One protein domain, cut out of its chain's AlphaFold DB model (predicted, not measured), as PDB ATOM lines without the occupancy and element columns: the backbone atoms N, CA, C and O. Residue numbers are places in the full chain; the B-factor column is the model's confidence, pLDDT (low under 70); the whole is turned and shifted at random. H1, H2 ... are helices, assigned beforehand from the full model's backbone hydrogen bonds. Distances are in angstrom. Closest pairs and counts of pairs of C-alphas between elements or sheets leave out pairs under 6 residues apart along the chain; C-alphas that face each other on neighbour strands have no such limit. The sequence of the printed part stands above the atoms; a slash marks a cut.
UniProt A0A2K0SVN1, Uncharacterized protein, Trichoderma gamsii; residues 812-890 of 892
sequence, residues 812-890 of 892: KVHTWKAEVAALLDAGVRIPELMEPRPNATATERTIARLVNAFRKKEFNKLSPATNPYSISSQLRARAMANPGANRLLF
ATOM      1  N   LYS A 812     -48.527 -60.052  -9.725       88.56
ATOM      2  CA  LYS A 812     -49.220 -59.929 -11.004       88.56
ATOM      3  C   LYS A 812     -48.173 -59.696 -12.089       88.56
ATOM      4  O   LYS A 812     -47.504 -58.671 -12.083       88.56
ATOM      5  N   VAL A 813     -48.076 -60.615 -13.040       83.94
ATOM      6  CA  VAL A 813     -47.184 -60.477 -14.196       83.94
ATOM      7  C   VAL A 813     -47.794 -59.509 -15.219       83.94
ATOM      8  O   VAL A 813     -48.966 -59.639 -15.582       83.94
ATOM      9  N   HIS A 814     -47.008 -58.537 -15.681       86.19
ATOM     10  CA  HIS A 814     -47.276 -57.739 -16.883       86.19
ATOM     11  C   HIS A 814     -46.296 -58.133 -18.015       86.19
ATOM     12  O   HIS A 814     -45.443 -59.000 -17.838       86.19
ATOM     13  N   THR A 815     -46.404 -57.529 -19.205       82.62
ATOM     14  CA  THR A 815     -45.471 -57.818 -20.312       82.62
ATOM     15  C   THR A 815     -44.048 -57.356 -19.981       82.62
ATOM     16  O   THR A 815     -43.862 -56.288 -19.399       82.62
ATOM     17  N   TRP A 816     -43.033 -58.122 -20.400       81.31
ATOM     18  CA  TRP A 816     -41.616 -57.848 -20.101       81.31
ATOM     19  C   TRP A 816     -41.197 -56.405 -20.424       81.31
ATOM     20  O   TRP A 816     -40.679 -55.702 -19.561       81.31
ATOM     21  N   LYS A 817     -41.520 -55.914 -21.631       82.69
ATOM     22  CA  LYS A 817     -41.232 -54.531 -22.053       82.69
ATOM     23  C   LYS A 817     -41.875 -53.477 -21.138       82.69
ATOM     24  O   LYS A 817     -41.289 -52.418 -20.938       82.69
ATOM     25  N   ALA A 818     -43.056 -53.755 -20.582       83.44
ATOM     26  CA  ALA A 818     -43.721 -52.856 -19.646       83.44
ATOM     27  C   ALA A 818     -43.108 -52.933 -18.240       83.44
ATOM     28  O   ALA A 818     -42.915 -51.888 -17.627       83.44
ATOM     29  N   GLU A 819     -42.784 -54.130 -17.733       87.19
ATOM     30  CA  GLU A 819     -42.129 -54.317 -16.424       87.19
ATOM     31  C   GLU A 819     -40.732 -53.682 -16.405       87.19
ATOM     32  O   GLU A 819     -40.427 -52.936 -15.480       87.19
ATOM     33  N   VAL A 820     -39.917 -53.887 -17.449       85.50
ATOM     34  CA  VAL A 820     -38.580 -53.280 -17.579       85.50
ATOM     35  C   VAL A 820     -38.670 -51.755 -17.656       85.50
ATOM     36  O   VAL A 820     -38.004 -51.068 -16.885       85.50
ATOM     37  N   ALA A 821     -39.543 -51.202 -18.505       83.94
ATOM     38  CA  ALA A 821     -39.752 -49.752 -18.557       83.94
ATOM     39  C   ALA A 821     -40.243 -49.193 -17.205       83.94
ATOM     40  O   ALA A 821     -39.767 -48.158 -16.751       83.94
ATOM     41  N   ALA A 822     -41.145 -49.904 -16.524       86.06
ATOM     42  CA  ALA A 822     -41.640 -49.551 -15.195       86.06
ATOM     43  C   ALA A 822     -40.644 -49.822 -14.051       86.06
ATOM     44  O   ALA A 822     -40.933 -49.442 -12.918       86.06
ATOM     45  N   LEU A 823     -39.506 -50.473 -14.318       83.69
ATOM     46  CA  LEU A 823     -38.414 -50.684 -13.368       83.69
ATOM     47  C   LEU A 823     -37.315 -49.628 -13.547       83.69
ATOM     48  O   LEU A 823     -36.883 -49.069 -12.542       83.69
ATOM     49  N   LEU A 824     -36.951 -49.293 -14.790       83.75
ATOM     50  CA  LEU A 824     -35.846 -48.383 -15.137       83.75
ATOM     51  C   LEU A 824     -36.197 -46.881 -15.137       83.75
ATOM     52  O   LEU A 824     -35.300 -46.051 -15.058       83.75
ATOM     53  N   ASP A 825     -37.474 -46.498 -15.238       81.69
ATOM     54  CA  ASP A 825     -37.871 -45.078 -15.289       81.69
ATOM     55  C   ASP A 825     -37.495 -44.305 -14.005       81.69
ATOM     56  O   ASP A 825     -37.769 -44.771 -12.901       81.69
ATOM     57  N   ALA A 826     -36.938 -43.096 -14.105       71.19
ATOM     58  CA  ALA A 826     -36.585 -42.298 -12.925       71.19
ATOM     59  C   ALA A 826     -37.787 -41.988 -11.998       71.19
ATOM     60  O   ALA A 826     -37.598 -41.731 -10.808       71.19
ATOM     61  N   GLY A 827     -39.022 -42.026 -12.516       73.62
ATOM     62  CA  GLY A 827     -40.250 -41.825 -11.750       73.62
ATOM     63  C   GLY A 827     -41.205 -43.024 -11.750       73.62
ATOM     64  O   GLY A 827     -41.051 -44.016 -12.466       73.62
ATOM     65  N   VAL A 828     -42.267 -42.919 -10.951       71.94
ATOM     66  CA  VAL A 828     -43.509 -43.672 -11.184       71.94
ATOM     67  C   VAL A 828     -44.356 -42.833 -12.133       71.94
ATOM     68  O   VAL A 828     -44.830 -41.766 -11.747       71.94
ATOM     69  N   ARG A 829     -44.560 -43.296 -13.374       75.19
ATOM     70  CA  ARG A 829     -45.472 -42.611 -14.301       75.19
ATOM     71  C   ARG A 829     -46.890 -42.622 -13.728       75.19
ATOM     72  O   ARG A 829     -47.412 -43.676 -13.366       75.19
ATOM     73  N   ILE A 830     -47.513 -41.450 -13.690       79.31
ATOM     74  CA  ILE A 830     -48.907 -41.215 -13.292       79.31
ATOM     75  C   ILE A 830     -49.716 -41.002 -14.589       79.31
ATOM     76  O   ILE A 830     -49.167 -40.433 -15.535       79.31
ATOM     77  N   PRO A 831     -50.984 -41.453 -14.697       81.69
ATOM     78  CA  PRO A 831     -51.794 -41.143 -15.874       81.69
ATOM     79  C   PRO A 831     -52.006 -39.631 -15.984       81.69
ATOM     80  O   PRO A 831     -52.337 -38.989 -14.989       81.69
ATOM     81  N   GLU A 832     -51.882 -39.064 -17.184       80.81
ATOM     82  CA  GLU A 832     -52.166 -37.643 -17.402       80.81
ATOM     83  C   GLU A 832     -53.674 -37.384 -17.263       80.81
ATOM     84  O   GLU A 832     -54.472 -37.674 -18.166       80.81
ATOM     85  N   LEU A 833     -54.076 -36.882 -16.094       84.88
ATOM     86  CA  LEU A 833     -55.464 -36.581 -15.770       84.88
ATOM     87  C   LEU A 833     -55.806 -35.132 -16.119       84.88
ATOM     88  O   LEU A 833     -55.064 -34.196 -15.844       84.88
ATOM     89  N   MET A 834     -56.994 -34.959 -16.679       83.56
ATOM     90  CA  MET A 834     -57.598 -33.677 -16.983       83.56
ATOM     91  C   MET A 834     -58.131 -33.020 -15.711       83.56
ATOM     92  O   MET A 834     -59.177 -33.417 -15.189       83.56
ATOM     93  N   GLU A 835     -57.440 -32.000 -15.215       83.31
ATOM     94  CA  GLU A 835     -57.938 -31.198 -14.099       83.31
ATOM     95  C   GLU A 835     -59.030 -30.218 -14.573       83.31
ATOM     96  O   GLU A 835     -58.842 -29.513 -15.571       83.31
ATOM     97  N   PRO A 836     -60.197 -30.139 -13.901       81.56
ATOM     98  CA  PRO A 836     -61.166 -29.070 -14.137       81.56
ATOM     99  C   PRO A 836     -60.610 -27.715 -13.675       81.56
ATOM    100  O   PRO A 836     -59.896 -27.643 -12.679       81.56
ATOM    101  N   ARG A 837     -60.995 -26.616 -14.336       80.62
ATOM    102  CA  ARG A 837     -60.705 -25.259 -13.826       80.62
ATOM    103  C   ARG A 837     -61.347 -25.055 -12.440       80.62
ATOM    104  O   ARG A 837     -62.417 -25.621 -12.203       80.62
ATOM    105  N   PRO A 838     -60.805 -24.186 -11.564       80.75
ATOM    106  CA  PRO A 838     -61.427 -23.871 -10.270       80.75
ATOM    107  C   PRO A 838     -62.890 -23.405 -10.389       80.75
ATOM    108  O   PRO A 838     -63.729 -23.729  -9.552       80.75
ATOM    109  N   ASN A 839     -63.210 -22.698 -11.476       83.69
ATOM    110  CA  ASN A 839     -64.544 -22.210 -11.828       83.69
ATOM    111  C   ASN A 839     -65.313 -23.112 -12.820       83.69
ATOM    112  O   ASN A 839     -66.352 -22.696 -13.324       83.69
ATOM    113  N   ALA A 840     -64.842 -24.332 -13.108       83.00
ATOM    114  CA  ALA A 840     -65.495 -25.234 -14.058       83.00
ATOM    115  C   ALA A 840     -66.924 -25.597 -13.625       83.00
ATOM    116  O   ALA A 840     -67.189 -25.863 -12.446       83.00
ATOM    117  N   THR A 841     -67.834 -25.671 -14.591       85.38
ATOM    118  CA  THR A 841     -69.242 -26.051 -14.419       85.38
ATOM    119  C   THR A 841     -69.417 -27.512 -13.987       85.38
ATOM    120  O   THR A 841     -68.518 -28.349 -14.114       85.38
ATOM    121  N   ALA A 842     -70.617 -27.858 -13.510       84.31
ATOM    122  CA  ALA A 842     -70.969 -29.241 -13.175       84.31
ATOM    123  C   ALA A 842     -70.838 -30.196 -14.381       84.31
ATOM    124  O   ALA A 842     -70.417 -31.343 -14.213       84.31
ATOM    125  N   THR A 843     -71.131 -29.719 -15.597       84.06
ATOM    126  CA  THR A 843     -70.940 -30.485 -16.837       84.06
ATOM    127  C   THR A 843     -69.460 -30.720 -17.128       84.06
ATOM    128  O   THR A 843     -69.059 -31.871 -17.290       84.06
ATOM    129  N   GLU A 844     -68.619 -29.681 -17.104       84.50
ATOM    130  CA  GLU A 844     -67.179 -29.829 -17.363       84.50
ATOM    131  C   GLU A 844     -66.509 -30.788 -16.367       84.50
ATOM    132  O   GLU A 844     -65.792 -31.703 -16.770       84.50
ATOM    133  N   ARG A 845     -66.831 -30.666 -15.069       85.56
ATOM    134  CA  ARG A 845     -66.383 -31.609 -14.025       85.56
ATOM    135  C   ARG A 845     -66.870 -33.040 -14.265       85.56
ATOM    136  O   ARG A 845     -66.287 -33.978 -13.731       85.56
ATOM    137  N   THR A 846     -67.955 -33.244 -15.008       84.62
ATOM    138  CA  THR A 846     -68.503 -34.577 -15.311       84.62
ATOM    139  C   THR A 846     -67.832 -35.194 -16.534       84.62
ATOM    140  O   THR A 846     -67.447 -36.359 -16.470       84.62
ATOM    141  N   ILE A 847     -67.576 -34.408 -17.584       84.06
ATOM    142  CA  ILE A 847     -66.798 -34.851 -18.751       84.06
ATOM    143  C   ILE A 847     -65.362 -35.189 -18.326       84.06
ATOM    144  O   ILE A 847     -64.886 -36.287 -18.605       84.06
ATOM    145  N   ALA A 848     -64.706 -34.307 -17.561       85.88
ATOM    146  CA  ALA A 848     -63.366 -34.556 -17.030       85.88
ATOM    147  C   ALA A 848     -63.317 -35.825 -16.158       85.88
ATOM    148  O   ALA A 848     -62.407 -36.635 -16.306       85.88
ATOM    149  N   ARG A 849     -64.324 -36.070 -15.300       86.12
ATOM    150  CA  ARG A 849     -64.424 -37.327 -14.528       86.12
ATOM    151  C   ARG A 849     -64.576 -38.562 -15.418       86.12
ATOM    152  O   ARG A 849     -63.952 -39.573 -15.113       86.12
ATOM    153  N   LEU A 850     -65.353 -38.493 -16.499       82.44
ATOM    154  CA  LEU A 850     -65.537 -39.603 -17.442       82.44
ATOM    155  C   LEU A 850     -64.238 -39.923 -18.198       82.44
ATOM    156  O   LEU A 850     -63.803 -41.075 -18.207       82.44
ATOM    157  N   VAL A 851     -63.577 -38.904 -18.759       82.06
ATOM    158  CA  VAL A 851     -62.291 -39.059 -19.463       82.06
ATOM    159  C   VAL A 851     -61.202 -39.549 -18.504       82.06
ATOM    160  O   VAL A 851     -60.480 -40.489 -18.829       82.06
ATOM    161  N   ASN A 852     -61.127 -39.008 -17.285       86.12
ATOM    162  CA  ASN A 852     -60.157 -39.444 -16.275       86.12
ATOM    163  C   ASN A 852     -60.415 -40.865 -15.775       86.12
ATOM    164  O   ASN A 852     -59.458 -41.606 -15.554       86.12
ATOM    165  N   ALA A 853     -61.677 -41.273 -15.615       82.31
ATOM    166  CA  ALA A 853     -62.016 -42.651 -15.268       82.31
ATOM    167  C   ALA A 853     -61.537 -43.627 -16.353       82.31
ATOM    168  O   ALA A 853     -60.988 -44.677 -16.019       82.31
ATOM    169  N   PHE A 854     -61.664 -43.263 -17.634       77.69
ATOM    170  CA  PHE A 854     -61.113 -44.056 -18.732       77.69
ATOM    171  C   PHE A 854     -59.579 -44.053 -18.755       77.69
ATOM    172  O   PHE A 854     -58.976 -45.124 -18.680       77.69
ATOM    173  N   ARG A 855     -58.938 -42.872 -18.798       82.69
ATOM    174  CA  ARG A 855     -57.469 -42.736 -18.832       82.69
ATOM    175  C   ARG A 855     -56.822 -43.504 -17.675       82.69
ATOM    176  O   ARG A 855     -55.882 -44.261 -17.891       82.69
ATOM    177  N   LYS A 856     -57.381 -43.401 -16.463       83.75
ATOM    178  CA  LYS A 856     -56.933 -44.158 -15.283       83.75
ATOM    179  C   LYS A 856     -57.216 -45.663 -15.388       83.75
ATOM    180  O   LYS A 856     -56.383 -46.444 -14.943       83.75
ATOM    181  N   LYS A 857     -58.337 -46.098 -15.982       78.25
ATOM    182  CA  LYS A 857     -58.639 -47.528 -16.206       78.25
ATOM    183  C   LYS A 857     -57.625 -48.171 -17.158       78.25
ATOM    184  O   LYS A 857     -57.037 -49.185 -16.794       78.25
ATOM    185  N   GLU A 858     -57.402 -47.595 -18.340       75.88
ATOM    186  CA  GLU A 858     -56.458 -48.159 -19.315       75.88
ATOM    187  C   GLU A 858     -55.005 -48.046 -18.845       75.88
ATOM    188  O   GLU A 858     -54.237 -48.998 -18.982       75.88
ATOM    189  N   PHE A 859     -54.635 -46.942 -18.190       81.88
ATOM    190  CA  PHE A 859     -53.305 -46.829 -17.604       81.88
ATOM    191  C   PHE A 859     -53.081 -47.872 -16.500       81.88
ATOM    192  O   PHE A 859     -52.091 -48.588 -16.558       81.88
ATOM    193  N   ASN A 860     -54.020 -48.071 -15.568       78.31
ATOM    194  CA  ASN A 860     -53.891 -49.097 -14.521       78.31
ATOM    195  C   ASN A 860     -53.967 -50.547 -15.054       78.31
ATOM    196  O   ASN A 860     -53.494 -51.481 -14.403       78.31
ATOM    197  N   LYS A 861     -54.577 -50.760 -16.227       73.75
ATOM    198  CA  LYS A 861     -54.632 -52.052 -16.933       73.75
ATOM    199  C   LYS A 861     -53.274 -52.420 -17.539       73.75
ATOM    200  O   LYS A 861     -52.897 -53.589 -17.482       73.75
ATOM    201  N   LEU A 862     -52.549 -51.436 -18.083       77.31
ATOM    202  CA  LEU A 862     -51.309 -51.641 -18.842       77.31
ATOM    203  C   LEU A 862     -50.026 -51.332 -18.044       77.31
ATOM    204  O   LEU A 862     -49.049 -52.063 -18.184       77.31
ATOM    205  N   SER A 863     -50.028 -50.303 -17.191       83.56
ATOM    206  CA  SER A 863     -48.861 -49.774 -16.462       83.56
ATOM    207  C   SER A 863     -48.541 -50.573 -15.188       83.56
ATOM    208  O   SER A 863     -49.285 -50.472 -14.204       83.56
ATOM    209  N   PRO A 864     -47.412 -51.309 -15.133       85.69
ATOM    210  CA  PRO A 864     -47.018 -52.055 -13.937       85.69
ATOM    211  C   PRO A 864     -46.661 -51.131 -12.766       85.69
ATOM    212  O   PRO A 864     -46.903 -51.493 -11.619       85.69
ATOM    213  N   ALA A 865     -46.172 -49.914 -13.045       83.12
ATOM    214  CA  ALA A 865     -45.763 -48.926 -12.040       83.12
ATOM    215  C   ALA A 865     -46.920 -48.408 -11.159       83.12
ATOM    216  O   ALA A 865     -46.686 -47.867 -10.084       83.12
ATOM    217  N   THR A 866     -48.175 -48.570 -11.600       81.50
ATOM    218  CA  THR A 866     -49.368 -48.246 -10.784       81.50
ATOM    219  C   THR A 866     -49.929 -49.435 -10.018       81.50
ATOM    220  O   THR A 866     -50.832 -49.272  -9.196       81.50
ATOM    221  N   ASN A 867     -49.426 -50.636 -10.293       86.25
ATOM    222  CA  ASN A 867     -49.896 -51.853  -9.669       86.25
ATOM    223  C   ASN A 867     -48.942 -52.227  -8.525       86.25
ATOM    224  O   ASN A 867     -47.807 -52.608  -8.806       86.25
ATOM    225  N   PRO A 868     -49.358 -52.159  -7.247       86.38
ATOM    226  CA  PRO A 868     -48.483 -52.506  -6.123       86.38
ATOM    227  C   PRO A 868     -48.100 -53.996  -6.103       86.38
ATOM    228  O   PRO A 868     -47.199 -54.384  -5.366       86.38
ATOM    229  N   TYR A 869     -48.767 -54.825  -6.913       88.19
ATOM    230  CA  TYR A 869     -48.515 -56.257  -7.043       88.19
ATOM    231  C   TYR A 869     -47.679 -56.621  -8.283       88.19
ATOM    232  O   TYR A 869     -47.423 -57.806  -8.480       88.19
ATOM    233  N   SER A 870     -47.244 -55.669  -9.119       89.38
ATOM    234  CA  SER A 870     -46.349 -55.973 -10.255       89.38
ATOM    235  C   SER A 870     -44.954 -56.415  -9.804       89.38
ATOM    236  O   SER A 870     -44.607 -56.308  -8.620       89.38
ATOM    237  N   ILE A 871     -44.141 -56.912 -10.742       87.94
ATOM    238  CA  ILE A 871     -42.738 -57.244 -10.464       87.94
ATOM    239  C   ILE A 871     -41.960 -55.952 -10.191       87.94
ATOM    240  O   ILE A 871     -41.313 -55.833  -9.149       87.94
ATOM    241  N   SER A 872     -42.065 -54.963 -11.083       88.25
ATOM    242  CA  SER A 872     -41.305 -53.715 -10.985       88.25
ATOM    243  C   SER A 872     -41.622 -52.915  -9.719       88.25
ATOM    244  O   SER A 872     -40.698 -52.488  -9.024       88.25
ATOM    245  N   SER A 873     -42.900 -52.783  -9.342       87.69
ATOM    246  CA  SER A 873     -43.306 -52.079  -8.116       87.69
ATOM    247  C   SER A 873     -42.786 -52.765  -6.854       87.69
ATOM    248  O   SER A 873     -42.321 -52.087  -5.936       87.69
ATOM    249  N   GLN A 874     -42.816 -54.102  -6.792       86.56
ATOM    250  CA  GLN A 874     -42.313 -54.839  -5.629       86.56
ATOM    251  C   GLN A 874     -40.786 -54.804  -5.527       86.56
ATOM    252  O   GLN A 874     -40.261 -54.694  -4.417       86.56
ATOM    253  N   LEU A 875     -40.065 -54.858  -6.653       84.56
ATOM    254  CA  LEU A 875     -38.611 -54.683  -6.666       84.56
ATOM    255  C   LEU A 875     -38.221 -53.266  -6.225       84.56
ATOM    256  O   LEU A 875     -37.399 -53.129  -5.321       84.56
ATOM    257  N   ARG A 876     -38.879 -52.226  -6.756       84.69
ATOM    258  CA  ARG A 876     -38.684 -50.830  -6.319       84.69
ATOM    259  C   ARG A 876     -38.955 -50.644  -4.828       84.69
ATOM    260  O   ARG A 876     -38.132 -50.053  -4.138       84.69
ATOM    261  N   ALA A 877     -40.054 -51.191  -4.309       84.44
ATOM    262  CA  ALA A 877     -40.380 -51.098  -2.886       84.44
ATOM    263  C   ALA A 877     -39.324 -51.782  -1.994       84.44
ATOM    264  O   ALA A 877     -38.925 -51.222  -0.975       84.44
ATOM    265  N   ARG A 878     -38.824 -52.964  -2.386       81.94
ATOM    266  CA  ARG A 878     -37.747 -53.673  -1.663       81.94
ATOM    267  C   ARG A 878     -36.418 -52.922  -1.713       81.94
ATOM    268  O   ARG A 878     -35.738 -52.837  -0.695       81.94
ATOM    269  N   ALA A 879     -36.079 -52.359  -2.869       80.62
ATOM    270  CA  ALA A 879     -34.897 -51.531  -3.052       80.62
ATOM    271  C   ALA A 879     -34.937 -50.270  -2.181       80.62
ATOM    272  O   ALA A 879     -33.997 -50.014  -1.436       80.62
ATOM    273  N   MET A 880     -36.044 -49.522  -2.210       82.12
ATOM    274  CA  MET A 880     -36.234 -48.327  -1.380       82.12
ATOM    275  C   MET A 880     -36.214 -48.654   0.122       82.12
ATOM    276  O   MET A 880     -35.707 -47.861   0.909       82.12
ATOM    277  N   ALA A 881     -36.715 -49.829   0.521       84.62
ATOM    278  CA  ALA A 881     -36.682 -50.291   1.910       84.62
ATOM    279  C   ALA A 881     -35.291 -50.759   2.386       84.62
ATOM    280  O   ALA A 881     -35.033 -50.758   3.588       84.62
ATOM    281  N   ASN A 882     -34.393 -51.167   1.481       83.44
ATOM    282  CA  ASN A 882     -33.006 -51.507   1.812       83.44
ATOM    283  C   ASN A 882     -32.055 -51.215   0.630       83.44
ATOM    284  O   ASN A 882     -31.692 -52.139  -0.107       83.44
ATOM    285  N   PRO A 883     -31.620 -49.953   0.442       76.25
ATOM    286  CA  PRO A 883     -30.770 -49.586  -0.692       76.25
ATOM    287  C   PRO A 883     -29.400 -50.275  -0.665       76.25
ATOM    288  O   PRO A 883     -28.892 -50.684  -1.704       76.25
ATOM    289  N   GLY A 884     -28.821 -50.465   0.528       71.38
ATOM    290  CA  GLY A 884     -27.489 -51.054   0.692       71.38
ATOM    291  C   GLY A 884     -27.402 -52.512   0.235       71.38
ATOM    292  O   GLY A 884     -26.458 -52.878  -0.457       71.38
ATOM    293  N   ALA A 885     -28.404 -53.337   0.563       65.56
ATOM    294  CA  ALA A 885     -28.430 -54.744   0.152       65.56
ATOM    295  C   ALA A 885     -28.817 -54.951  -1.326       65.56
ATOM    296  O   ALA A 885     -28.549 -56.013  -1.879       65.56
ATOM    297  N   ASN A 886     -29.443 -53.957  -1.964       58.84
ATOM    298  CA  ASN A 886     -29.923 -54.038  -3.349       58.84
ATOM    299  C   ASN A 886     -29.058 -53.230  -4.333       58.84
ATOM    300  O   ASN A 886     -29.487 -52.984  -5.454       58.84
ATOM    301  N   ARG A 887     -27.843 -52.820  -3.951       51.62
ATOM    302  CA  ARG A 887     -26.968 -51.971  -4.778       51.62
ATOM    303  C   ARG A 887     -26.709 -52.538  -6.186       51.62
ATOM    304  O   ARG A 887     -26.841 -51.815  -7.165       51.62
ATOM    305  N   LEU A 888     -26.482 -53.851  -6.288       49.53
ATOM    306  CA  LEU A 888     -26.297 -54.582  -7.553       49.53
ATOM    307  C   LEU A 888     -27.528 -54.586  -8.490       49.53
ATOM    308  O   LEU A 888     -27.395 -54.977  -9.644       49.53
ATOM    309  N   LEU A 889     -28.715 -54.167  -8.030       49.56
ATOM    310  CA  LEU A 889     -29.912 -54.001  -8.874       49.56
ATOM    311  C   LEU A 889     -29.991 -52.622  -9.563       49.56
ATOM    312  O   LEU A 889     -30.942 -52.392 -10.306       49.56
ATOM    313  N   PHE A 890     -29.029 -51.723  -9.317       44.34
ATOM    314  CA  PHE A 890     -28.972 -50.359  -9.879       44.34
ATOM    315  C   PHE A 890     -27.617 -50.005 -10.515       44.34
ATOM    316  O   PHE A 890     -27.394 -48.854 -10.877       44.34
TER     317      PHE A 890
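Overview. This is residues 812 to 890 of the 892 residues of an uncharacterized protein of Trichoderma gamsii (UniProt A0A2K0SVN1). Look for a long arm with a small head at one end: H2 and the unnamed stretch 825 to 841, which folds back along it, make the arm, and H1 and H3, side by side, make the head. The printed part has 79 residues with three named helices, H1, H2, H3 in chain order, and no named strand: all helix. It is loose, with a radius of gyration of the C-alphas of 16.5 A, and spans 52 by 25 by 16 A.

Arrangement. H1, residues 816 to 824, touches H3, residues 871 to 881; their closest C-alphas, those of Leu 823 and Ser 872, are 4.8 A apart. They run the same way at a shallow tilt of 19 degrees. H2, residues 842 to 862, is close to H1 but not clearly touching, the closest C-alphas being those of Ala 818 and Leu 862, 7.7 A apart; at 73 degrees they are only just about perpendicular. H2 and H3 are apart. In H1, H2 and H3 every O i to N i+4 pair is within hydrogen-bond range.

Along the chain. Find C-alpha 816 at (-41.616, -57.848, -20.101), where H1 begins its 12.1 A. H2 runs 30.3 A from C-alpha 842 at (-70.969, -29.241, -13.175). H3 ends after 15.4 A at C-alpha 881, (-36.682, -50.291, 1.910).

Size, cuts and confidence. The farthest C-alphas, Thr 841 and Leu 888, are 52.0 A apart. The printed part has no cut; the link from H1 to H2 is long. Model confidence is under 70 at residues 885 to 890.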